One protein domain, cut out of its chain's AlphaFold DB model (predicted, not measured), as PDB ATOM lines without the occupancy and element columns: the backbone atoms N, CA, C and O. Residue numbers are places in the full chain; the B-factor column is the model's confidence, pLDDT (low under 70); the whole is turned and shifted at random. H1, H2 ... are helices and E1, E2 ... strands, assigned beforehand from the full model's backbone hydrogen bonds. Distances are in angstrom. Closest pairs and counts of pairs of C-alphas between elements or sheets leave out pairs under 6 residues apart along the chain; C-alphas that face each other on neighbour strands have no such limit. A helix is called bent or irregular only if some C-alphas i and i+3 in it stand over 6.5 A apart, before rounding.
ATOM      1  N   SER A 709      -7.198  -4.696 -32.715       57.56
ATOM      2  CA  SER A 709      -5.990  -4.847 -33.540       57.56
ATOM      3  C   SER A 709      -4.707  -4.763 -32.697       57.56
ATOM      4  O   SER A 709      -4.298  -3.667 -32.315       57.56
ATOM      5  N   TYR A 710      -4.043  -5.890 -32.420       59.09
ATOM      6  CA  TYR A 710      -2.837  -5.922 -31.576       59.09
ATOM      7  C   TYR A 710      -1.635  -6.582 -32.287       59.09
ATOM      8  O   TYR A 710      -1.792  -7.680 -32.831       59.09
ATOM      9  N   PRO A 711      -0.438  -5.955 -32.316       53.91
ATOM     10  CA  PRO A 711       0.736  -6.505 -32.994       53.91
ATOM     11  C   PRO A 711       1.281  -7.745 -32.268       53.91
ATOM     12  O   PRO A 711       1.693  -7.679 -31.111       53.91
ATOM     13  N   GLN A 712       1.304  -8.890 -32.959       52.41
ATOM     14  CA  GLN A 712       1.678 -10.188 -32.375       52.41
ATOM     15  C   GLN A 712       3.190 -10.454 -32.318       52.41
ATOM     16  O   GLN A 712       3.626 -11.367 -31.614       52.41
ATOM     17  N   ASP A 713       3.999  -9.650 -33.012       47.47
ATOM     18  CA  ASP A 713       5.443  -9.883 -33.158       47.47
ATOM     19  C   ASP A 713       6.253  -9.633 -31.870       47.47
ATOM     20  O   ASP A 713       7.393 -10.082 -31.757       47.47
ATOM     21  N   ASN A 714       5.650  -9.017 -30.848       44.66
ATOM     22  CA  ASN A 714       6.312  -8.708 -29.574       44.66
ATOM     23  C   ASN A 714       6.362  -9.877 -28.567       44.66
ATOM     24  O   ASN A 714       6.943  -9.731 -27.494       44.66
ATOM     25  N   LEU A 715       5.778 -11.042 -28.874       48.78
ATOM     26  CA  LEU A 715       5.638 -12.154 -27.913       48.78
ATOM     27  C   LEU A 715       6.774 -13.195 -27.948       48.78
ATOM     28  O   LEU A 715       6.718 -14.177 -27.207       48.78
ATOM     29  N   LYS A 716       7.799 -13.028 -28.795       41.69
ATOM     30  CA  LYS A 716       8.835 -14.062 -29.022       41.69
ATOM     31  C   LYS A 716      10.102 -13.957 -28.167       41.69
ATOM     32  O   LYS A 716      10.999 -14.776 -28.333       41.69
ATOM     33  N   ALA A 717      10.173 -13.039 -27.211       40.62
ATOM     34  CA  ALA A 717      11.265 -13.008 -26.245       40.62
ATOM     35  C   ALA A 717      10.735 -12.658 -24.852       40.62
ATOM     36  O   ALA A 717       9.892 -11.774 -24.747       40.62
ATOM     37  N   MET A 718      11.253 -13.345 -23.825       40.12
ATOM     38  CA  MET A 718      11.426 -12.936 -22.412       40.12
ATOM     39  C   MET A 718      11.028 -14.053 -21.425       40.12
ATOM     40  O   MET A 718       9.880 -14.478 -21.355       40.12
ATOM     41  N   HIS A 719      12.000 -14.497 -20.620       45.16
ATOM     42  CA  HIS A 719      11.882 -15.518 -19.565       45.16
ATOM     43  C   HIS A 719      11.636 -14.911 -18.163       45.16
ATOM     44  O   HIS A 719      12.100 -15.451 -17.158       45.16
ATOM     45  N   HIS A 720      10.963 -13.762 -18.059       48.84
ATOM     46  CA  HIS A 720      10.681 -13.091 -16.778       48.84
ATOM     47  C   HIS A 720       9.170 -12.942 -16.563       48.84
ATOM     48  O   HIS A 720       8.413 -12.940 -17.534       48.84
ATOM     49  N   SER A 721       8.732 -12.866 -15.299       59.34
ATOM     50  CA  SER A 721       7.319 -12.686 -14.943       59.34
ATOM     51  C   SER A 721       6.751 -11.471 -15.673       59.34
ATOM     52  O   SER A 721       7.282 -10.367 -15.563       59.34
ATOM     53  N   GLN A 722       5.702 -11.683 -16.468       68.81
ATOM     54  CA  GLN A 722       5.089 -10.613 -17.245       68.81
ATOM     55  C   GLN A 722       4.305  -9.717 -16.280       68.81
ATOM     56  O   GLN A 722       3.484 -10.203 -15.499       68.81
ATOM     57  N   ARG A 723       4.604  -8.416 -16.292       73.56
ATOM     58  CA  ARG A 723       4.093  -7.444 -15.305       73.56
ATOM     59  C   ARG A 723       3.027  -6.502 -15.864       73.56
ATOM     60  O   ARG A 723       2.551  -5.637 -15.143       73.56
ATOM     61  N   TYR A 724       2.657  -6.661 -17.134       81.31
ATOM     62  CA  TYR A 724       1.720  -5.781 -17.837       81.31
ATOM     63  C   TYR A 724       0.725  -6.597 -18.683       81.31
ATOM     64  O   TYR A 724       1.120  -7.569 -19.331       81.31
ATOM     65  N   ALA A 725      -0.549  -6.194 -18.722       80.12
ATOM     66  CA  ALA A 725      -1.626  -6.793 -19.514       80.12
ATOM     67  C   ALA A 725      -1.245  -6.930 -20.997       80.12
ATOM     68  O   ALA A 725      -1.485  -7.972 -21.608       80.12
ATOM     69  N   SER A 726      -0.547  -5.935 -21.547       76.88
ATOM     70  CA  SER A 726      -0.008  -5.934 -22.913       76.88
ATOM     71  C   SER A 726       0.954  -7.090 -23.219       76.88
ATOM     72  O   SER A 726       1.053  -7.531 -24.365       76.88
ATOM     73  N   GLN A 727       1.638  -7.629 -22.208       76.88
ATOM     74  CA  GLN A 727       2.574  -8.749 -22.359       76.88
ATOM     75  C   GLN A 727       1.876 -10.113 -22.283       76.88
ATOM     76  O   GLN A 727       2.366 -11.083 -22.865       76.88
ATOM     77  N   ILE A 728       0.744 -10.187 -21.574       78.69
ATOM     78  CA  ILE A 728      -0.007 -11.431 -21.342       78.69
ATOM     79  C   ILE A 728      -1.200 -11.601 -22.299       78.69
ATOM     80  O   ILE A 728      -1.852 -12.648 -22.276       78.69
ATOM     81  N   PHE A 729      -1.501 -10.593 -23.125       80.81
ATOM     82  CA  PHE A 729      -2.573 -10.631 -24.119       80.81
ATOM     83  C   PHE A 729      -2.143 -11.412 -25.360       80.81
ATOM     84  O   PHE A 729      -1.165 -11.068 -26.021       80.81
ATOM     85  N   ASP A 730      -2.881 -12.467 -25.704       69.56
ATOM     86  CA  ASP A 730      -2.553 -13.339 -26.839       69.56
ATOM     87  C   ASP A 730      -3.262 -12.947 -28.152       69.56
ATOM     88  O   ASP A 730      -3.268 -13.714 -29.120       69.56
ATOM     89  N   GLY A 731      -3.861 -11.752 -28.173       68.31
ATOM     90  CA  GLY A 731      -4.726 -11.248 -29.241       68.31
ATOM     91  C   GLY A 731      -6.215 -11.514 -29.003       68.31
ATOM     92  O   GLY A 731      -7.046 -10.867 -29.636       68.31
ATOM     93  N   GLU A 732      -6.564 -12.425 -28.091       73.62
ATOM     94  CA  GLU A 732      -7.946 -12.822 -27.812       73.62
ATOM     95  C   GLU A 732      -8.305 -12.656 -26.325       73.62
ATOM     96  O   GLU A 732      -9.299 -11.998 -26.002       73.62
ATOM     97  N   LEU A 733      -7.518 -13.244 -25.424       80.69
ATOM     98  CA  LEU A 733      -7.721 -13.227 -23.974       80.69
ATOM     99  C   LEU A 733      -6.424 -12.844 -23.251       80.69
ATOM    100  O   LEU A 733      -5.312 -13.062 -23.736       80.69
ATOM    101  N   PHE A 734      -6.563 -12.315 -22.040       85.00
ATOM    102  CA  PHE A 734      -5.443 -12.134 -21.120       85.00
ATOM    103  C   PHE A 734      -5.144 -13.468 -20.413       85.00
ATOM    104  O   PHE A 734      -5.982 -13.989 -19.665       85.00
ATOM    105  N   ASP A 735      -3.955 -14.045 -20.644       83.25
ATOM    106  CA  ASP A 735      -3.526 -15.278 -19.967       83.25
ATOM    107  C   ASP A 735      -3.023 -14.965 -18.555       83.25
ATOM    108  O   ASP A 735      -1.838 -14.734 -18.308       83.25
ATOM    109  N   LEU A 736      -3.955 -15.002 -17.605       84.25
ATOM    110  CA  LEU A 736      -3.719 -14.677 -16.200       84.25
ATOM    111  C   LEU A 736      -2.667 -15.557 -15.511       84.25
ATOM    112  O   LEU A 736      -2.211 -15.232 -14.419       84.25
ATOM    113  N   ARG A 737      -2.276 -16.690 -16.108       79.25
ATOM    114  CA  ARG A 737      -1.209 -17.555 -15.574       79.25
ATOM    115  C   ARG A 737       0.183 -16.958 -15.766       79.25
ATOM    116  O   ARG A 737       1.094 -17.363 -15.056       79.25
ATOM    117  N   LYS A 738       0.342 -16.030 -16.712       80.25
ATOM    118  CA  LYS A 738       1.623 -15.380 -17.020       80.25
ATOM    119  C   LYS A 738       1.903 -14.147 -16.157       80.25
ATOM    120  O   LYS A 738       3.037 -13.674 -16.126       80.25
ATOM    121  N   LEU A 739       0.876 -13.645 -15.476       83.44
ATOM    122  CA  LEU A 739       0.940 -12.459 -14.635       83.44
ATOM    123  C   LEU A 739       1.601 -12.769 -13.283       83.44
ATOM    124  O   LEU A 739       1.452 -13.871 -12.746       83.44
ATOM    125  N   GLN A 740       2.299 -11.792 -12.707       84.88
ATOM    126  CA  GLN A 740       2.836 -11.926 -11.351       84.88
ATOM    127  C   GLN A 740       1.719 -12.142 -10.317       84.88
ATOM    128  O   GLN A 740       0.653 -11.527 -10.391       84.88
ATOM    129  N   THR A 741       1.960 -13.043  -9.362       86.44
ATOM    130  CA  THR A 741       1.021 -13.337  -8.271       86.44
ATOM    131  C   THR A 741       1.471 -12.616  -7.008       86.44
ATOM    132  O   THR A 741       2.633 -12.753  -6.636       86.44
ATOM    133  N   ILE A 742       0.564 -11.885  -6.358       86.12
ATOM    134  CA  ILE A 742       0.834 -11.200  -5.083       86.12
ATOM    135  C   ILE A 742      -0.045 -11.762  -3.964       86.12
ATOM    136  O   ILE A 742      -1.096 -12.365  -4.225       86.12
ATOM    137  N   HIS A 743       0.365 -11.549  -2.714       83.88
ATOM    138  CA  HIS A 743      -0.442 -11.932  -1.558       83.88
ATOM    139  C   HIS A 743      -1.544 -10.891  -1.270       83.88
ATOM    140  O   HIS A 743      -1.340  -9.703  -1.517       83.88
ATOM    141  N   PRO A 744      -2.715 -11.288  -0.725       82.50
ATOM    142  CA  PRO A 744      -3.801 -10.350  -0.406       82.50
ATOM    143  C   PRO A 744      -3.396  -9.191   0.516       82.50
ATOM    144  O   PRO A 744      -3.962  -8.108   0.412       82.50
ATOM    145  N   GLU A 745      -2.416  -9.416   1.394       81.62
ATOM    146  CA  GLU A 745      -1.868  -8.425   2.332       81.62
ATOM    147  C   GLU A 745      -1.072  -7.317   1.625       81.62
ATOM    148  O   GLU A 745      -0.959  -6.206   2.131       81.62
ATOM    149  N   GLU A 746      -0.561  -7.593   0.425       80.25
ATOM    150  CA  GLU A 746       0.234  -6.657  -0.373       80.25
ATOM    151  C   GLU A 746      -0.645  -5.806  -1.305       80.25
ATOM    152  O   GLU A 746      -0.137  -4.954  -2.035       80.25
ATOM    153  N   LEU A 747      -1.969  -6.010  -1.296       83.44
ATOM    154  CA  LEU A 747      -2.898  -5.376  -2.233       83.44
ATOM    155  C   LEU A 747      -2.768  -3.848  -2.234       83.44
ATOM    156  O   LEU A 747      -2.621  -3.266  -3.305       83.44
ATOM    157  N   ASP A 748      -2.752  -3.205  -1.067       79.81
ATOM    158  CA  ASP A 748      -2.656  -1.741  -0.970       79.81
ATOM    159  C   ASP A 748      -1.326  -1.198  -1.518       79.81
ATOM    160  O   ASP A 748      -1.270  -0.072  -2.012       79.81
ATOM    161  N   HIS A 749      -0.264  -2.009  -1.474       81.00
ATOM    162  CA  HIS A 749       1.047  -1.644  -2.004       81.00
ATOM    163  C   HIS A 749       1.085  -1.681  -3.537       81.00
ATOM    164  O   HIS A 749       1.709  -0.817  -4.146       81.00
ATOM    165  N   TYR A 750       0.416  -2.654  -4.169       82.25
ATOM    166  CA  TYR A 750       0.469  -2.858  -5.624       82.25
ATOM    167  C   TYR A 750      -0.719  -2.254  -6.392       82.25
ATOM    168  O   TYR A 750      -0.584  -1.944  -7.582       82.25
ATOM    169  N   LEU A 751      -1.887  -2.071  -5.760       81.25
ATOM    170  CA  LEU A 751      -3.139  -1.699  -6.438       81.25
ATOM    171  C   LEU A 751      -3.003  -0.414  -7.265       81.25
ATOM    172  O   LEU A 751      -3.445  -0.390  -8.410       81.25
ATOM    173  N   TYR A 752      -2.312   0.599  -6.743       81.44
ATOM    174  CA  TYR A 752      -2.141   1.902  -7.404       81.44
ATOM    175  C   TYR A 752      -0.831   2.048  -8.193       81.44
ATOM    176  O   TYR A 752      -0.559   3.124  -8.721       81.44
ATOM    177  N   ASN A 753      -0.024   0.988  -8.300       81.75
ATOM    178  CA  ASN A 753       1.199   1.004  -9.109       81.75
ATOM    179  C   ASN A 753       0.881   0.838 -10.607       81.75
ATOM    180  O   ASN A 753      -0.268   0.645 -10.993       81.75
ATOM    181  N   GLU A 754       1.885   0.897 -11.480       77.06
ATOM    182  CA  GLU A 754       1.678   0.713 -12.930       77.06
ATOM    183  C   GLU A 754       1.619  -0.763 -13.359       77.06
ATOM    184  O   GLU A 754       1.141  -1.076 -14.447       77.06
ATOM    185  N   GLU A 755       2.109  -1.669 -12.512       82.88
ATOM    186  CA  GLU A 755       2.163  -3.098 -12.805       82.88
ATOM    187  C   GLU A 755       0.819  -3.792 -12.541       82.88
ATOM    188  O   GLU A 755       0.081  -3.458 -11.602       82.88
ATOM    189  N   ASP A 756       0.545  -4.807 -13.353       88.12
ATOM    190  CA  ASP A 756      -0.597  -5.703 -13.243       88.12
ATOM    191  C   ASP A 756      -0.231  -6.948 -12.435       88.12
ATOM    192  O   ASP A 756       0.909  -7.419 -12.448       88.12
ATOM    193  N   PHE A 757      -1.211  -7.494 -11.719       88.81
ATOM    194  CA  PHE A 757      -1.025  -8.659 -10.858       88.81
ATOM    195  C   PHE A 757      -2.313  -9.466 -10.699       88.81
ATOM    196  O   PHE A 757      -3.423  -8.990 -10.956       88.81
ATOM    197  N   ILE A 758      -2.162 -10.703 -10.230       90.25
ATOM    198  CA  ILE A 758      -3.272 -11.575  -9.859       90.25
ATOM    199  C   ILE A 758      -3.149 -12.025  -8.403       90.25
ATOM    200  O   ILE A 758      -2.069 -12.348  -7.918       90.25
ATOM    201  N   ILE A 759      -4.280 -12.087  -7.713       87.25
ATOM    202  CA  ILE A 759      -4.423 -12.707  -6.398       87.25
ATOM    203  C   ILE A 759      -5.253 -13.972  -6.599       87.25
ATOM    204  O   ILE A 759      -6.471 -13.909  -6.809       87.25
ATOM    205  N   LYS A 760      -4.579 -15.127  -6.573       76.44
ATOM    206  CA  LYS A 760      -5.226 -16.439  -6.686       76.44
ATOM    207  C   LYS A 760      -5.508 -17.010  -5.305       76.44
ATOM    208  O   LYS A 760      -4.592 -17.196  -4.511       76.44
ATOM    209  N   HIS A 761      -6.758 -17.377  -5.071       70.44
ATOM    210  CA  HIS A 761      -7.151 -18.208  -3.943       70.44
ATOM    211  C   HIS A 761      -7.426 -19.633  -4.440       70.44
ATOM    212  O   HIS A 761      -7.938 -19.844  -5.539       70.44
ATOM    213  N   SER A 762      -7.081 -20.640  -3.640       57.16
ATOM    214  CA  SER A 762      -7.386 -22.036  -3.962       57.16
ATOM    215  C   SER A 762      -8.897 -22.310  -3.856       57.16
ATOM    216  O   SER A 762      -9.565 -21.812  -2.952       57.16
ATOM    217  N   GLY A 763      -9.455 -23.119  -4.767       59.88
ATOM    218  CA  GLY A 763     -10.860 -23.563  -4.723       59.88
ATOM    219  C   GLY A 763     -11.882 -22.579  -5.323       59.88
ATOM    220  O   GLY A 763     -11.579 -21.863  -6.270       59.88
ATOM    221  N   ARG A 764     -13.116 -22.557  -4.788       59.25
ATOM    222  CA  ARG A 764     -14.217 -21.645  -5.199       59.25
ATOM    223  C   ARG A 764     -14.124 -20.254  -4.546       59.25
ATOM    224  O   ARG A 764     -15.139 -19.615  -4.285       59.25
ATOM    225  N   ASN A 765     -12.916 -19.820  -4.215       68.06
ATOM    226  CA  ASN A 765     -12.689 -18.566  -3.510       68.06
ATOM    227  C   ASN A 765     -12.604 -17.386  -4.491       68.06
ATOM    228  O   ASN A 765     -12.344 -17.568  -5.680       68.06
ATOM    229  N   LEU A 766     -12.857 -16.176  -3.985       77.94
ATOM    230  CA  LEU A 766     -12.859 -14.946  -4.775       77.94
ATOM    231  C   LEU A 766     -11.450 -14.644  -5.299       77.94
ATOM    232  O   LEU A 766     -10.565 -14.262  -4.535       77.94
ATOM    233  N   ASN A 767     -11.246 -14.779  -6.603       84.56
ATOM    234  CA  ASN A 767     -10.017 -14.355  -7.261       84.56
ATOM    235  C   ASN A 767     -10.112 -12.878  -7.622       84.56
ATOM    236  O   ASN A 767     -11.199 -12.362  -7.890       84.56
ATOM    237  N   ARG A 768      -8.970 -12.191  -7.623       87.81
ATOM    238  CA  ARG A 768      -8.894 -10.782  -8.012       87.81
ATOM    239  C   ARG A 768      -7.753 -10.576  -8.982       87.81
ATOM    240  O   ARG A 768      -6.678 -11.142  -8.794       87.81
ATOM    241  N   VAL A 769      -7.973  -9.767 -10.002       90.94
ATOM    242  CA  VAL A 769      -6.947  -9.410 -10.975       90.94
ATOM    243  C   VAL A 769      -6.997  -7.919 -11.246       90.94
ATOM    244  O   VAL A 769      -8.074  -7.336 -11.368       90.94
ATOM    245  N   LYS A 770      -5.818  -7.315 -11.340       90.31
ATOM    246  CA  LYS A 770      -5.645  -5.964 -11.850       90.31
ATOM    247  C   LYS A 770      -5.132  -6.037 -13.284       90.31
ATOM    248  O   LYS A 770      -4.140  -6.721 -13.529       90.31
ATOM    249  N   LEU A 771      -5.823  -5.360 -14.198       88.81
ATOM    250  CA  LEU A 771      -5.416  -5.199 -15.594       88.81
ATOM    251  C   LEU A 771      -5.614  -3.738 -15.997       88.81
ATOM    252  O   LEU A 771      -6.753  -3.272 -16.102       88.81
ATOM    253  N   GLY A 772      -4.516  -3.016 -16.211       86.31
ATOM    254  CA  GLY A 772      -4.544  -1.571 -16.417       86.31
ATOM    255  C   GLY A 772      -5.266  -0.875 -15.260       86.31
ATOM    256  O   GLY A 772      -4.997  -1.133 -14.087       86.31
ATOM    257  N   GLY A 773      -6.236  -0.031 -15.598       83.88
ATOM    258  CA  GLY A 773      -7.081   0.702 -14.655       83.88
ATOM    259  C   GLY A 773      -8.299  -0.067 -14.136       83.88
ATOM    260  O   GLY A 773      -9.156   0.544 -13.498       83.88
ATOM    261  N   LEU A 774      -8.429  -1.371 -14.410       90.25
ATOM    262  CA  LEU A 774      -9.528  -2.195 -13.893       90.25
ATOM    263  C   LEU A 774      -9.067  -3.133 -12.787       90.25
ATOM    264  O   LEU A 774      -8.043  -3.811 -12.898       90.25
ATOM    265  N   PHE A 775      -9.904  -3.244 -11.761       89.56
ATOM    266  CA  PHE A 775      -9.804  -4.250 -10.721       89.56
ATOM    267  C   PHE A 775     -11.003  -5.193 -10.807       89.56
ATOM    268  O   PHE A 775     -12.149  -4.801 -10.588       89.56
ATOM    269  N   ILE A 776     -10.747  -6.446 -11.171       89.50
ATOM    270  CA  ILE A 776     -11.784  -7.427 -11.479       89.50
ATOM    271  C   ILE A 776     -11.762  -8.518 -10.417       89.50
ATOM    272  O   ILE A 776     -10.787  -9.256 -10.280       89.50
ATOM    273  N   SER A 777     -12.865  -8.643  -9.688       87.38
ATOM    274  CA  SER A 777     -13.093  -9.709  -8.719       87.38
ATOM    275  C   SER A 777     -14.018 -10.754  -9.326       87.38
ATOM    276  O   SER A 777     -15.119 -10.420  -9.751       87.38
ATOM    277  N   TYR A 778     -13.610 -12.017  -9.358       83.38
ATOM    278  CA  TYR A 778     -14.402 -13.081  -9.967       83.38
ATOM    279  C   TYR A 778     -14.364 -14.362  -9.137       83.38
ATOM    280  O   TYR A 778     -13.345 -14.715  -8.538       83.38
ATOM    281  N   VAL A 779     -15.486 -15.077  -9.101       76.38
ATOM    282  CA  VAL A 779     -15.577 -16.393  -8.454       76.38
ATOM    283  C   VAL A 779     -15.676 -17.463  -9.540       76.38
ATOM    284  O   VAL A 779     -16.662 -17.475 -10.283       76.38
ATOM    285  N   PRO A 780     -14.693 -18.373  -9.666       65.25
ATOM    286  CA  PRO A 780     -14.799 -19.480 -10.607       65.25
ATOM    287  C   PRO A 780     -15.896 -20.456 -10.141       65.25
ATOM    288  O   PRO A 780     -15.739 -21.173  -9.149       65.25
ATOM    289  N   GLY A 781     -17.039 -20.455 -10.835       58.91
ATOM    290  CA  GLY A 781     -18.172 -21.349 -10.586       58.91
ATOM    291  C   GLY A 781     -18.113 -22.652 -11.394       58.91
ATOM    292  O   GLY A 781     -17.273 -22.842 -12.270       58.91
ATOM    293  N   GLY A 782     -19.017 -23.590 -11.090       55.50
ATOM    294  CA  GLY A 782     -19.235 -24.784 -11.918       55.50
ATOM    295  C   GLY A 782     -20.203 -24.492 -13.072       55.50
ATOM    296  O   GLY A 782     -21.149 -23.730 -12.892       55.50
ATOM    297  N   LYS A 783     -19.994 -25.132 -14.234       52.72
ATOM    298  CA  LYS A 783     -20.800 -24.985 -15.470       52.72
ATOM    299  C   LYS A 783     -20.825 -23.565 -16.067       52.72
ATOM    300  O   LYS A 783     -21.896 -23.015 -16.283       52.72
ATOM    301  N   GLY A 784     -19.662 -22.954 -16.306       53.25
ATOM    302  CA  GLY A 784     -19.566 -21.705 -17.088       53.25
ATOM    303  C   GLY A 784     -20.153 -20.447 -16.431       53.25
ATOM    304  O   GLY A 784     -20.016 -19.362 -16.990       53.25
ATOM    305  N   SER A 785     -20.748 -20.576 -15.240       60.16
ATOM    306  CA  SER A 785     -21.218 -19.457 -14.430       60.16
ATOM    307  C   SER A 785     -20.053 -18.822 -13.669       60.16
ATOM    308  O   SER A 785     -19.288 -19.498 -12.974       60.16
ATOM    309  N   CYS A 786     -19.900 -17.511 -13.813       67.31
ATOM    310  CA  CYS A 786     -18.898 -16.721 -13.123       67.31
ATOM    311  C   CYS A 786     -19.518 -15.383 -12.739       67.31
ATOM    312  O   CYS A 786     -19.801 -14.547 -13.598       67.31
ATOM    313  N   LEU A 787     -19.724 -15.186 -11.437       74.31
ATOM    314  CA  LEU A 787     -20.075 -13.874 -10.920       74.31
ATOM    315  C   LEU A 787     -18.801 -13.032 -10.902       74.31
ATOM    316  O   LEU A 787     -17.852 -13.353 -10.177       74.31
ATOM    317  N   SER A 788     -18.792 -11.981 -11.715       81.94
ATOM    318  CA  SER A 788     -17.659 -11.072 -11.853       81.94
ATOM    319  C   SER A 788     -18.082  -9.656 -11.496       81.94
ATOM    320  O   SER A 788     -19.071  -9.145 -12.014       81.94
ATOM    321  N   LYS A 789     -17.327  -9.006 -10.619       85.75
ATOM    322  CA  LYS A 789     -17.456  -7.591 -10.284       85.75
ATOM    323  C   LYS A 789     -16.268  -6.846 -10.881       85.75
ATOM    324  O   LYS A 789     -15.125  -7.187 -10.588       85.75
ATOM    325  N   VAL A 790     -16.549  -5.852 -11.714       86.31
ATOM    326  CA  VAL A 790     -15.554  -4.983 -12.346       86.31
ATOM    327  C   VAL A 790     -15.599  -3.625 -11.654       86.31
ATOM    328  O   VAL A 790     -16.646  -2.977 -11.601       86.31
ATOM    329  N   GLU A 791     -14.466  -3.206 -11.108       89.56
ATOM    330  CA  GLU A 791     -14.270  -1.926 -10.429       89.56
ATOM    331  C   GLU A 791     -13.199  -1.122 -11.172       89.56
ATOM    332  O   GLU A 791     -12.283  -1.694 -11.766       89.56
ATOM    333  N   ILE A 792     -13.325   0.202 -11.168       86.88
ATOM    334  CA  ILE A 792     -12.382   1.111 -11.829       86.88
ATOM    335  C   ILE A 792     -11.457   1.698 -10.763       86.88
ATOM    336  O   ILE A 792     -11.923   2.187  -9.728       86.88
ATOM    337  N   ILE A 793     -10.151   1.644 -11.011       81.06
ATOM    338  CA  ILE A 793      -9.123   2.174 -10.113       81.06
ATOM    339  C   ILE A 793      -9.017   3.685 -10.329       81.06
ATOM    340  O   ILE A 793      -8.619   4.142 -11.400       81.06
ATOM    341  N   ASP A 794      -9.354   4.461  -9.302       79.75
ATOM    342  CA  ASP A 794      -9.111   5.900  -9.272       79.75
ATOM    343  C   ASP A 794      -7.715   6.154  -8.688       79.75
ATOM    344  O   ASP A 794      -7.496   6.085  -7.473       79.75
ATOM    345  N   TYR A 795      -6.755   6.413  -9.577       77.00
ATOM    346  CA  TYR A 795      -5.369   6.687  -9.201       77.00
ATOM    347  C   TYR A 795      -5.199   8.035  -8.481       77.00
ATOM    348  O   TYR A 795      -4.283   8.156  -7.667       77.00
ATOM    349  N   GLU A 796      -6.063   9.030  -8.737       78.50
ATOM    350  CA  GLU A 796      -5.974  10.358  -8.110       78.50
ATOM    351  C   GLU A 796      -6.427  10.306  -6.648       78.50
ATOM    352  O   GLU A 796      -5.732  10.797  -5.757       78.50
ATOM    353  N   ASN A 797      -7.575   9.675  -6.389       79.44
ATOM    354  CA  ASN A 797      -8.170   9.612  -5.051       79.44
ATOM    355  C   ASN A 797      -7.772   8.358  -4.260       79.44
ATOM    356  O   ASN A 797      -8.200   8.202  -3.115       79.44
ATOM    357  N   ARG A 798      -6.959   7.471  -4.854       81.31
ATOM    358  CA  ARG A 798      -6.556   6.170  -4.294       81.31
ATOM    359  C   ARG A 798      -7.746   5.390  -3.737       81.31
ATOM    360  O   ARG A 798      -7.750   4.966  -2.578       81.31
ATOM    361  N   CYS A 799      -8.769   5.211  -4.565       82.94
ATOM    362  CA  CYS A 799      -9.947   4.429  -4.215       82.94
ATOM    363  C   CYS A 799     -10.444   3.584  -5.396       82.94
ATOM    364  O   CYS A 799     -10.049   3.775  -6.545       82.94
ATOM    365  N   LEU A 800     -11.314   2.616  -5.099       82.50
ATOM    366  CA  LEU A 800     -12.020   1.835  -6.111       82.50
ATOM    367  C   LEU A 800     -13.414   2.421  -6.315       82.50
ATOM    368  O   LEU A 800     -14.174   2.591  -5.361       82.50
ATOM    369  N   THR A 801     -13.756   2.696  -7.567       81.62
ATOM    370  CA  THR A 801     -15.095   3.135  -7.959       81.62
ATOM    371  C   THR A 801     -15.875   1.966  -8.554       81.62
ATOM    372  O   THR A 801     -15.322   1.088  -9.222       81.62
ATOM    373  N   SER A 802     -17.178   1.913  -8.273       79.69
ATOM    374  CA  SER A 802     -18.034   0.836  -8.774       79.69
ATOM    375  C   SER A 802     -18.170   0.933 -10.294       79.69
ATOM    376  O   SER A 802     -18.646   1.948 -10.794       79.69
ATOM    377  N   GLY A 803     -17.796  -0.129 -11.010       78.56
ATOM    378  CA  GLY A 803     -18.070  -0.282 -12.436       78.56
ATOM    379  C   GLY A 803     -19.410  -0.983 -12.647       78.56
ATOM    380  O   GLY A 803     -20.459  -0.346 -12.668       78.56
ATOM    381  N   PHE A 804     -19.381  -2.309 -12.782       82.56
ATOM    382  CA  PHE A 804     -20.566  -3.138 -13.027       82.56
ATOM    383  C   PHE A 804     -20.342  -4.589 -12.580       82.56
ATOM    384  O   PHE A 804     -19.219  -5.019 -12.309       82.56
ATOM    385  N   THR A 805     -21.424  -5.363 -12.505       80.19
ATOM    386  CA  THR A 805     -21.394  -6.798 -12.198       80.19
ATOM    387  C   THR A 805     -21.918  -7.600 -13.377       80.19
ATOM    388  O   THR A 805     -23.006  -7.318 -13.872       80.19
ATOM    389  N   ILE A 806     -21.172  -8.619 -13.791       75.06
ATOM    390  CA  ILE A 806     -21.602  -9.597 -14.788       75.06
ATOM    391  C   ILE A 806     -22.017 -10.862 -14.040       75.06
ATOM    392  O   ILE A 806     -21.207 -11.467 -13.335       75.06
ATOM    393  N   ASP A 807     -23.274 -11.261 -14.220       74.12
ATOM    394  CA  ASP A 807     -23.793 -12.544 -13.754       74.12
ATOM    395  C   ASP A 807     -24.104 -13.445 -14.955       74.12
ATOM    396  O   ASP A 807     -25.171 -13.365 -15.563       74.12
ATOM    397  N   SER A 808     -23.159 -14.322 -15.305       66.31
ATOM    398  CA  SER A 808     -23.345 -15.281 -16.399       66.31
ATOM    399  C   SER A 808     -24.179 -16.508 -16.006       66.31
ATOM    400  O   SER A 808     -24.386 -17.395 -16.834       66.31
ATOM    401  N   SER A 809     -24.702 -16.586 -14.773       63.34
ATOM    402  CA  SER A 809     -25.505 -17.734 -14.324       63.34
ATOM    403  C   SER A 809     -26.828 -17.890 -15.084       63.34
ATOM    404  O   SER A 809     -27.297 -19.017 -15.256       63.34
ATOM    405  N   ARG A 810     -27.397 -16.786 -15.598       58.03
ATOM    406  CA  ARG A 810     -28.645 -16.782 -16.386       58.03
ATOM    407  C   ARG A 810     -28.486 -17.362 -17.792       58.03
ATOM    408  O   ARG A 810     -29.451 -17.881 -18.338       58.03
ATOM    409  N   TYR A 811     -27.270 -17.353 -18.337       60.09
ATOM    410  CA  TYR A 811     -26.953 -17.845 -19.678       60.09
ATOM    411  C   TYR A 811     -25.980 -19.021 -19.594       60.09
ATOM    412  O   TYR A 811     -24.891 -18.988 -20.161       60.09
ATOM    413  N   SER A 812     -26.373 -20.075 -18.868       55.12
ATOM    414  CA  SER A 812     -25.528 -21.250 -18.565       55.12
ATOM    415  C   SER A 812     -24.953 -21.995 -19.787       55.12
ATOM    416  O   SER A 812     -24.071 -22.842 -19.635       55.12
ATOM    417  N   ALA A 813     -25.442 -21.681 -20.990       56.56
ATOM    418  CA  ALA A 813     -24.948 -22.177 -22.269       56.56
ATOM    419  C   ALA A 813     -23.718 -21.406 -22.802       56.56
ATOM    420  O   ALA A 813     -22.966 -21.947 -23.613       56.56
ATOM    421  N   LEU A 814     -23.490 -20.166 -22.355       63.97
ATOM    422  CA  LEU A 814     -22.445 -19.276 -22.863       63.97
ATOM    423  C   LEU A 814     -21.225 -19.243 -21.935       63.97
ATOM    424  O   LEU A 814     -21.327 -19.247 -20.710       63.97
ATOM    425  N   LYS A 815     -20.038 -19.205 -22.543       68.56
ATOM    426  CA  LYS A 815     -18.755 -19.149 -21.835       68.56
ATOM    427  C   LYS A 815     -18.541 -17.777 -21.190       68.56
ATOM    428  O   LYS A 815     -18.877 -16.755 -21.781       68.56
ATOM    429  N   THR A 816     -17.920 -17.739 -20.010       70.38
ATOM    430  CA  THR A 816     -17.590 -16.469 -19.328       70.38
ATOM    431  C   THR A 816     -16.619 -15.624 -20.162       70.38
ATOM    432  O   THR A 816     -16.740 -14.401 -20.200       70.38
ATOM    433  N   GLU A 817     -15.730 -16.279 -20.910       76.25
ATOM    434  CA  GLU A 817     -14.777 -15.686 -21.854       76.25
ATOM    435  C   GLU A 817     -15.455 -14.868 -22.970       76.25
ATOM    436  O   GLU A 817     -14.802 -14.073 -23.644       76.25
ATOM    437  N   LEU A 818     -16.761 -15.056 -23.199       73.38
ATOM    438  CA  LEU A 818     -17.534 -14.243 -24.138       73.38
ATOM    439  C   LEU A 818     -17.744 -12.818 -23.609       73.38
ATOM    440  O   LEU A 818     -17.658 -11.869 -24.378       73.38
ATOM    441  N   TYR A 819     -17.988 -12.682 -22.305       75.62
ATOM    442  CA  TYR A 819     -18.314 -11.414 -21.649       75.62
ATOM    443  C   TYR A 819     -17.071 -10.694 -21.134       75.62
ATOM    444  O   TYR A 819     -16.999  -9.467 -21.137       75.62
ATOM    445  N   LEU A 820     -16.094 -11.467 -20.661       77.81
ATOM    446  CA  LEU A 820     -14.920 -10.959 -19.975       77.81
ATOM    447  C   LEU A 820     -13.661 -11.520 -20.649       77.81
ATOM    448  O   LEU A 820     -13.558 -12.737 -20.796       77.81
ATOM    449  N   PRO A 821     -12.680 -10.686 -21.049       83.94
ATOM    450  CA  PRO A 821     -11.523 -11.128 -21.831       83.94
ATOM    451  C   PRO A 821     -10.464 -11.876 -20.991       83.94
ATOM    452  O   PRO A 821      -9.264 -11.713 -21.203       83.94
ATOM    453  N   LEU A 822     -10.875 -12.692 -20.018       81.62
ATOM    454  CA  LEU A 822      -9.992 -13.405 -19.094       81.62
ATOM    455  C   LEU A 822      -9.977 -14.902 -19.390       81.62
ATOM    456  O   LEU A 822     -11.029 -15.523 -19.490       81.62
ATOM    457  N   ASN A 823      -8.790 -15.505 -19.431       74.06
ATOM    458  CA  ASN A 823      -8.664 -16.958 -19.506       74.06
ATOM    459  C   ASN A 823      -8.777 -17.583 -18.098       74.06
ATOM    460  O   ASN A 823      -7.768 -17.773 -17.413       74.06
ATOM    461  N   VAL A 824     -10.010 -17.815 -17.632       66.88
ATOM    462  CA  VAL A 824     -10.310 -18.207 -16.237       66.88
ATOM    463  C   VAL A 824     -10.393 -19.724 -16.035       66.88
ATOM    464  O   VAL A 824     -10.040 -20.207 -14.956       66.88
ATOM    465  N   PHE A 825     -10.840 -20.488 -17.036       62.38
ATOM    466  CA  PHE A 825     -11.137 -21.917 -16.889       62.38
ATOM    467  C   PHE A 825     -10.176 -22.808 -17.699       62.38
ATOM    468  O   PHE A 825     -10.036 -22.658 -18.908       62.38
ATOM    469  N   ASP A 826      -9.554 -23.802 -17.050       50.81
ATOM    470  CA  ASP A 826      -8.755 -24.841 -17.724       50.81
ATOM    471  C   ASP A 826      -9.680 -25.803 -18.490       50.81
ATOM    472  O   ASP A 826     -10.228 -26.721 -17.881       50.81
ATOM    473  N   ASP A 827      -9.860 -25.568 -19.796       45.88
ATOM    474  CA  ASP A 827     -10.135 -26.477 -20.943       45.88
ATOM    475  C   ASP A 827     -11.144 -27.653 -20.808       45.88
ATOM    476  O   ASP A 827     -11.365 -28.409 -21.759       45.88
ATOM    477  N   LYS A 828     -11.790 -27.837 -19.656       40.47
ATOM    478  CA  LYS A 828     -12.578 -29.021 -19.272       40.47
ATOM    479  C   LYS A 828     -14.056 -28.717 -19.038       40.47
ATOM    480  O   LYS A 828     -14.780 -29.577 -18.539       40.47
ATOM    481  N   ALA A 829     -14.530 -27.525 -19.397       43.50
ATOM    482  CA  ALA A 829     -15.962 -27.269 -19.459       43.50
ATOM    483  C   ALA A 829     -16.540 -28.014 -20.673       43.50
ATOM    484  O   ALA A 829     -16.398 -27.590 -21.819       43.50
ATOM    485  N   THR A 830     -17.161 -29.163 -20.417       44.16
ATOM    486  CA  THR A 830     -17.962 -29.916 -21.382       44.16
ATOM    487  C   THR A 830     -19.178 -29.084 -21.784       44.16
ATOM    488  O   THR A 830     -20.179 -29.038 -21.073       44.16
ATOM    489  N   THR A 831     -19.099 -28.396 -22.921       46.72
ATOM    490  CA  THR A 831     -20.242 -27.668 -23.480       46.72
ATOM    491  C   THR A 831     -21.125 -28.604 -24.297       46.72
ATOM    492  O   THR A 831     -20.681 -29.243 -25.253       46.72
ATOM    493  N   VAL A 832     -22.385 -28.665 -23.872       47.69
ATOM    494  CA  VAL A 832     -23.529 -29.306 -24.529       47.69
ATOM    495  C   VAL A 832     -23.819 -28.590 -25.855       47.69
ATOM    496  O   VAL A 832     -23.573 -27.391 -25.977       47.69
ATOM    497  N   GLU A 833     -24.316 -29.315 -26.863       51.47
ATOM    498  CA  GLU A 833     -24.774 -28.725 -28.129       51.47
ATOM    499  C   GLU A 833     -25.819 -27.630 -27.852       51.47
ATOM    500  O   GLU A 833     -26.929 -27.929 -27.416       51.47
ATOM    501  N   CYS A 834     -25.453 -26.364 -28.069       56.69
ATOM    502  CA  CYS A 834     -26.330 -25.231 -27.791       56.69
ATOM    503  C   CYS A 834     -27.272 -24.995 -28.978       56.69
ATOM    504  O   CYS A 834     -26.845 -24.698 -30.095       56.69
ATOM    505  N   ASN A 835     -28.562 -25.162 -28.715       64.31
ATOM    506  CA  ASN A 835     -29.653 -24.637 -29.519       64.31
ATOM    507  C   ASN A 835     -29.827 -23.170 -29.109       64.31
ATOM    508  O   ASN A 835     -30.098 -22.945 -27.935       64.31
ATOM    509  N   LEU A 836     -29.639 -22.215 -30.027       69.00
ATOM    510  CA  LEU A 836     -29.793 -20.794 -29.700       69.00
ATOM    511  C   LEU A 836     -31.217 -20.307 -29.954       69.00
ATOM    512  O   LEU A 836     -31.778 -20.570 -31.026       69.00
ATOM    513  N   TYR A 837     -31.740 -19.558 -28.990       72.31
ATOM    514  CA  TYR A 837     -32.968 -18.774 -29.101       72.31
ATOM    515  C   TYR A 837     -32.660 -17.312 -29.463       72.31
ATOM    516  O   TYR A 837     -31.526 -16.847 -29.331       72.31
ATOM    517  N   SER A 838     -33.676 -16.574 -29.915       69.69
ATOM    518  CA  SER A 838     -33.551 -15.167 -30.338       69.69
ATOM    519  C   SER A 838     -32.916 -14.263 -29.269       69.69
ATOM    520  O   SER A 838     -32.026 -13.461 -29.567       69.69
ATOM    521  N   ASP A 839     -33.310 -14.440 -28.008       68.81
ATOM    522  CA  ASP A 839     -32.821 -13.621 -26.891       68.81
ATOM    523  C   ASP A 839     -31.330 -13.869 -26.605       68.81
ATOM    524  O   ASP A 839     -30.591 -12.958 -26.233       68.81
ATOM    525  N   GLU A 840     -30.853 -15.092 -26.850       72.62
ATOM    526  CA  GLU A 840     -29.448 -15.457 -26.658       72.62
ATOM    527  C   GLU A 840     -28.551 -14.856 -27.746       72.62
ATOM    528  O   GLU A 840     -27.417 -14.483 -27.456       72.62
ATOM    529  N   ILE A 841     -29.038 -14.699 -28.982       73.94
ATOM    530  CA  ILE A 841     -28.280 -14.057 -30.074       73.94
ATOM    531  C   ILE A 841     -28.041 -12.577 -29.763       73.94
ATOM    532  O   ILE A 841     -26.916 -12.090 -29.905       73.94
ATOM    533  N   SER A 842     -29.076 -11.889 -29.277       72.25
ATOM    534  CA  SER A 842     -28.977 -10.486 -28.854       72.25
ATOM    535  C   SER A 842     -28.015 -10.331 -27.670       72.25
ATOM    536  O   SER A 842     -27.153  -9.450 -27.675       72.25
ATOM    537  N   ALA A 843     -28.084 -11.242 -26.693       72.44
ATOM    538  CA  ALA A 843     -27.162 -11.269 -25.559       72.44
ATOM    539  C   ALA A 843     -25.703 -11.541 -25.979       72.44
ATOM    540  O   ALA A 843     -24.779 -10.948 -25.422       72.44
ATOM    541  N   ILE A 844     -25.468 -12.393 -26.986       74.56
ATOM    542  CA  ILE A 844     -24.120 -12.647 -27.524       74.56
ATOM    543  C   ILE A 844     -23.539 -11.387 -28.169       74.56
ATOM    544  O   ILE A 844     -22.367 -11.080 -27.945       74.56
ATOM    545  N   GLN A 845     -24.333 -10.641 -28.941       75.00
ATOM    546  CA  GLN A 845     -23.876  -9.383 -29.537       75.00
ATOM    547  C   GLN A 845     -23.448  -8.381 -28.457       75.00
ATOM    548  O   GLN A 845     -22.339  -7.848 -28.511       75.00
ATOM    549  N   ALA A 846     -24.291  -8.208 -27.437       74.56
ATOM    550  CA  ALA A 846     -24.010  -7.382 -26.265       74.56
ATOM    551  C   ALA A 846     -22.690  -7.757 -25.587       74.56
ATOM    552  O   ALA A 846     -21.870  -6.904 -25.245       74.56
ATOM    553  N   ALA A 847     -22.493  -9.062 -25.389       76.06
ATOM    554  CA  ALA A 847     -21.333  -9.607 -24.710       76.06
ATOM    555  C   ALA A 847     -20.042  -9.332 -25.492       76.06
ATOM    556  O   ALA A 847     -19.037  -8.952 -24.890       76.06
ATOM    557  N   LEU A 848     -20.072  -9.455 -26.823       75.81
ATOM    558  CA  LEU A 848     -18.924  -9.156 -27.685       75.81
ATOM    559  C   LEU A 848     -18.550  -7.670 -27.651       75.81
ATOM    560  O   LEU A 848     -17.365  -7.346 -27.555       75.81
ATOM    561  N   GLU A 849     -19.539  -6.775 -27.686       76.50
ATOM    562  CA  GLU A 849     -19.318  -5.329 -27.561       76.50
ATOM    563  C   GLU A 849     -18.730  -4.973 -26.193       76.50
ATOM    564  O   GLU A 849     -17.727  -4.258 -26.107       76.50
ATOM    565  N   LEU A 850     -19.293  -5.534 -25.120       80.06
ATOM    566  CA  LEU A 850     -18.789  -5.355 -23.762       80.06
ATOM    567  C   LEU A 850     -17.335  -5.824 -23.641       80.06
ATOM    568  O   LEU A 850     -16.481  -5.086 -23.147       80.06
ATOM    569  N   ARG A 851     -17.028  -7.025 -24.135       81.50
ATOM    570  CA  ARG A 851     -15.677  -7.592 -24.101       81.50
ATOM    571  C   ARG A 851     -14.671  -6.732 -24.864       81.50
ATOM    572  O   ARG A 851     -13.550  -6.535 -24.384       81.50
ATOM    573  N   ALA A 852     -15.052  -6.222 -26.034       76.56
ATOM    574  CA  ALA A 852     -14.200  -5.354 -26.838       76.56
ATOM    575  C   ALA A 852     -13.890  -4.041 -26.092       76.56
ATOM    576  O   ALA A 852     -12.723  -3.662 -25.968       76.56
ATOM    577  N   ASN A 853     -14.910  -3.419 -25.492       77.75
ATOM    578  CA  ASN A 853     -14.771  -2.192 -24.702       77.75
ATOM    579  C   ASN A 853     -13.901  -2.385 -23.451       77.75
ATOM    580  O   ASN A 853     -13.028  -1.562 -23.178       77.75
ATOM    581  N   ILE A 854     -14.081  -3.488 -22.711       82.56
ATOM    582  CA  ILE A 854     -13.238  -3.823 -21.549       82.56
ATOM    583  C   ILE A 854     -11.775  -3.967 -21.981       82.56
ATOM    584  O   ILE A 854     -10.882  -3.417 -21.340       82.56
ATOM    585  N   THR A 855     -11.527  -4.673 -23.086       81.44
ATOM    586  CA  THR A 855     -10.171  -4.875 -23.615       81.44
ATOM    587  C   THR A 855      -9.524  -3.540 -23.986       81.44
ATOM    588  O   THR A 855      -8.393  -3.275 -23.585       81.44
ATOM    589  N   GLN A 856     -10.247  -2.663 -24.689       75.75
ATOM    590  CA  GLN A 856      -9.752  -1.333 -25.046       75.75
ATOM    591  C   GLN A 856      -9.454  -0.482 -23.808       75.75
ATOM    592  O   GLN A 856      -8.407   0.160 -23.752       75.75
ATOM    593  N   PHE A 857     -10.339  -0.495 -22.809       79.88
ATOM    594  CA  PHE A 857     -10.146   0.263 -21.576       79.88
ATOM    595  C   PHE A 857      -8.877  -0.174 -20.833       79.88
ATOM    596  O   PHE A 857      -8.099   0.677 -20.408       79.88
ATOM    597  N   ILE A 858      -8.622  -1.485 -20.734       81.44
ATOM    598  CA  ILE A 858      -7.397  -2.035 -20.127       81.44
ATOM    599  C   ILE A 858      -6.148  -1.487 -20.831       81.44
ATOM    600  O   ILE A 858      -5.231  -1.005 -20.172       81.44
ATOM    601  N   PHE A 859      -6.124  -1.501 -22.167       78.56
ATOM    602  CA  PHE A 859      -4.987  -0.980 -22.929       78.56
ATOM    603  C   PHE A 859      -4.853   0.544 -22.861       78.56
ATOM    604  O   PHE A 859      -3.736   1.048 -22.794       78.56
ATOM    605  N   ALA A 860      -5.964   1.284 -22.853       71.38
ATOM    606  CA  ALA A 860      -5.967   2.744 -22.742       71.38
ATOM    607  C   ALA A 860      -5.450   3.239 -21.381       71.38
ATOM    608  O   ALA A 860      -4.968   4.364 -21.271       71.38
ATOM    609  N   THR A 861      -5.543   2.401 -20.350       73.25
ATOM    610  CA  THR A 861      -5.140   2.712 -18.971       73.25
ATOM    611  C   THR A 861      -3.794   2.091 -18.580       73.25
ATOM    612  O   THR A 861      -3.412   2.127 -17.413       73.25
ATOM    613  N   GLN A 862      -3.042   1.561 -19.550       69.69
ATOM    614  CA  GLN A 862      -1.718   0.968 -19.361       69.69
ATOM    615  C   GLN A 862      -0.667   1.614 -20.284       69.69
ATOM    616  O   GLN A 862      -0.977   2.108 -21.363       69.69
ATOM    617  N   LYS A 863       0.618   1.573 -19.896       56.34
ATOM    618  CA  LYS A 863       1.739   1.927 -20.784       56.34
ATOM    619  C   LYS A 863       1.896   0.887 -21.903       56.34
ATOM    620  O   LYS A 863       2.404  -0.209 -21.679       56.34
ATOM    621  N   GLY A 864       1.476   1.233 -23.116       52.34
ATOM    622  CA  GLY A 864       1.609   0.382 -24.299       52.34
ATOM    623  C   GLY A 864       0.841   0.931 -25.505       52.34
ATOM    624  O   GLY A 864       0.146   1.940 -25.381       52.34
ATOM    625  N   PRO A 865       0.974   0.311 -26.691       49.34
ATOM    626  CA  PRO A 865       0.170   0.685 -27.849       49.34
ATOM    627  C   PRO A 865      -1.312   0.416 -27.560       49.34
ATOM    628  O   PRO A 865      -1.673  -0.699 -27.186       49.34
ATOM    629  N   VAL A 866      -2.165   1.427 -27.748       55.69
ATOM    630  CA  VAL A 866      -3.622   1.281 -27.629       55.69
ATOM    631  C   VAL A 866      -4.147   0.646 -28.921       55.69
ATOM    632  O   VAL A 866      -3.980   1.239 -29.989       55.69
ATOM    633  N   PRO A 867      -4.748  -0.553 -28.867       56.69
ATOM    634  CA  PRO A 867      -5.246  -1.231 -30.053       56.69
ATOM    635  C   PRO A 867      -6.605  -0.652 -30.492       56.69
ATOM    636  O   PRO A 867      -7.422  -0.259 -29.658       56.69
ATOM    637  N   GLU A 868      -6.859  -0.586 -31.804       52.97
ATOM    638  CA  GLU A 868      -8.123  -0.086 -32.363       52.97
ATOM    639  C   GLU A 868      -9.224  -1.162 -32.309       52.97
ATOM    640  O   GLU A 868      -8.991  -2.330 -32.636       52.97
ATOM    641  N   LEU A 869     -10.436  -0.761 -31.902       55.81
ATOM    642  CA  LEU A 869     -11.631  -1.612 -31.892       55.81
ATOM    643  C   LEU A 869     -12.044  -2.003 -33.312       55.81
ATOM    644  O   LEU A 869     -12.158  -1.147 -34.190       55.81
ATOM    645  N   ILE A 870     -12.366  -3.280 -33.515       56.75
ATOM    646  CA  ILE A 870     -12.985  -3.742 -34.760       56.75
ATOM    647  C   ILE A 870     -14.511  -3.582 -34.627       56.75
ATOM    648  O   ILE A 870     -15.098  -4.187 -33.729       56.75
TER     649      ILE A 870
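This is residues 709 to 870 of the 926 residues of the protein "F-box domain-containing protein" of Legionella sp. PC997 (UniProt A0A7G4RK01). A twisted five-strand sheet forms a wall, with the long helix H6 running past it over one side and the short helix H5 tucked between. H3 sits by E1 at one edge of the sheet, while H2 meets H6 near that helix's last residues, 858 to 859, and H1 lies farther out, near H2 and apart from H6. The printed part has 162 residues, in the order H1 H2 H3 E1 E2 E3 E4 E5 H4 H5 H6, and under half of them are in named elements, of mixed class, helices and strands. The antiparallel sheet runs E1 E2 E3 E4 E5. The whole is compact, with a radius of gyration of the C-alphas of 16.0 A and spans of 45 by 35 by 32 A.

Strands E1, residues 757 to 759, E2, 767 to 771, E3, 774 to 780, E4, 786 to 794, and E5, 799 to 807, form a meander, each the antiparallel neighbour of the one before, and each successive pair is a hairpin. Within hydrogen-bond range are N 759 and O 768 at 2.8 A, N 776 and O 769 at 2.8 A, N 777 and O 789 at 2.8 A, and N 806 and O 788 at 2.8 A. H6, residues 838 to 860, only grazes the sheet with residues 847 to 859; the closest C-alphas of H6 and E2 are Ile 858 and Leu 771, 5.9 A apart. H5, residues 816 to 819, also only grazes the sheet and touches residues 844 to 851 of H6, with the C-alphas of Tyr 819 and Ala 847 closest at 4.7 A. H4, residues 808 to 811, is only just on the sheet, with 5 pairs of C-alphas within 10 A, and only grazes it. H3, residues 744 to 750, only grazes the sheet; the closest C-alphas of H3 and E1 are Pro 744 and Ile 759, at 6.5 A. H2, residues 725 to 728, only just touches H6, with 3 pairs of C-alphas within 8 A, Ser 726 and Phe 859 closest at 7.0 A. H1, residues 712 to 715, is close to H2 but not clearly touching, with the C-alphas of Leu 715 and Gln 727 at 7.2 A. In H6 every O i to N i+4 pair is within hydrogen-bond range; H3 has 1 of 3, and 3 of 4 O i to N i+3 pairs, and H1, H2, H4 and H5 are too short for an O i to N i+4 pair.

E4 is 24.9 A long, E5 23.9 A and E3 18.4 A. H6, 33.8 A, begins at C-alpha 838 (-33.551, -15.167, -30.338) and ends at C-alpha 860 (-5.967, 2.744, -22.742). H1 begins at C-alpha 712 (1.678, -10.188, -32.375). H3 is irregular: C-alphas 745 and 748 are 7.5 A apart.

The two C-alphas farthest apart, Glu 796 and Glu 833, are 47.8 A apart. The printed part has no cut. The links H2 to H3 and H5 to H6 are long. The mean pLDDT of the printed part is 71.7, and 59 residues are under 70, among them 709 to 722, 824 to 836 and 862 to 870.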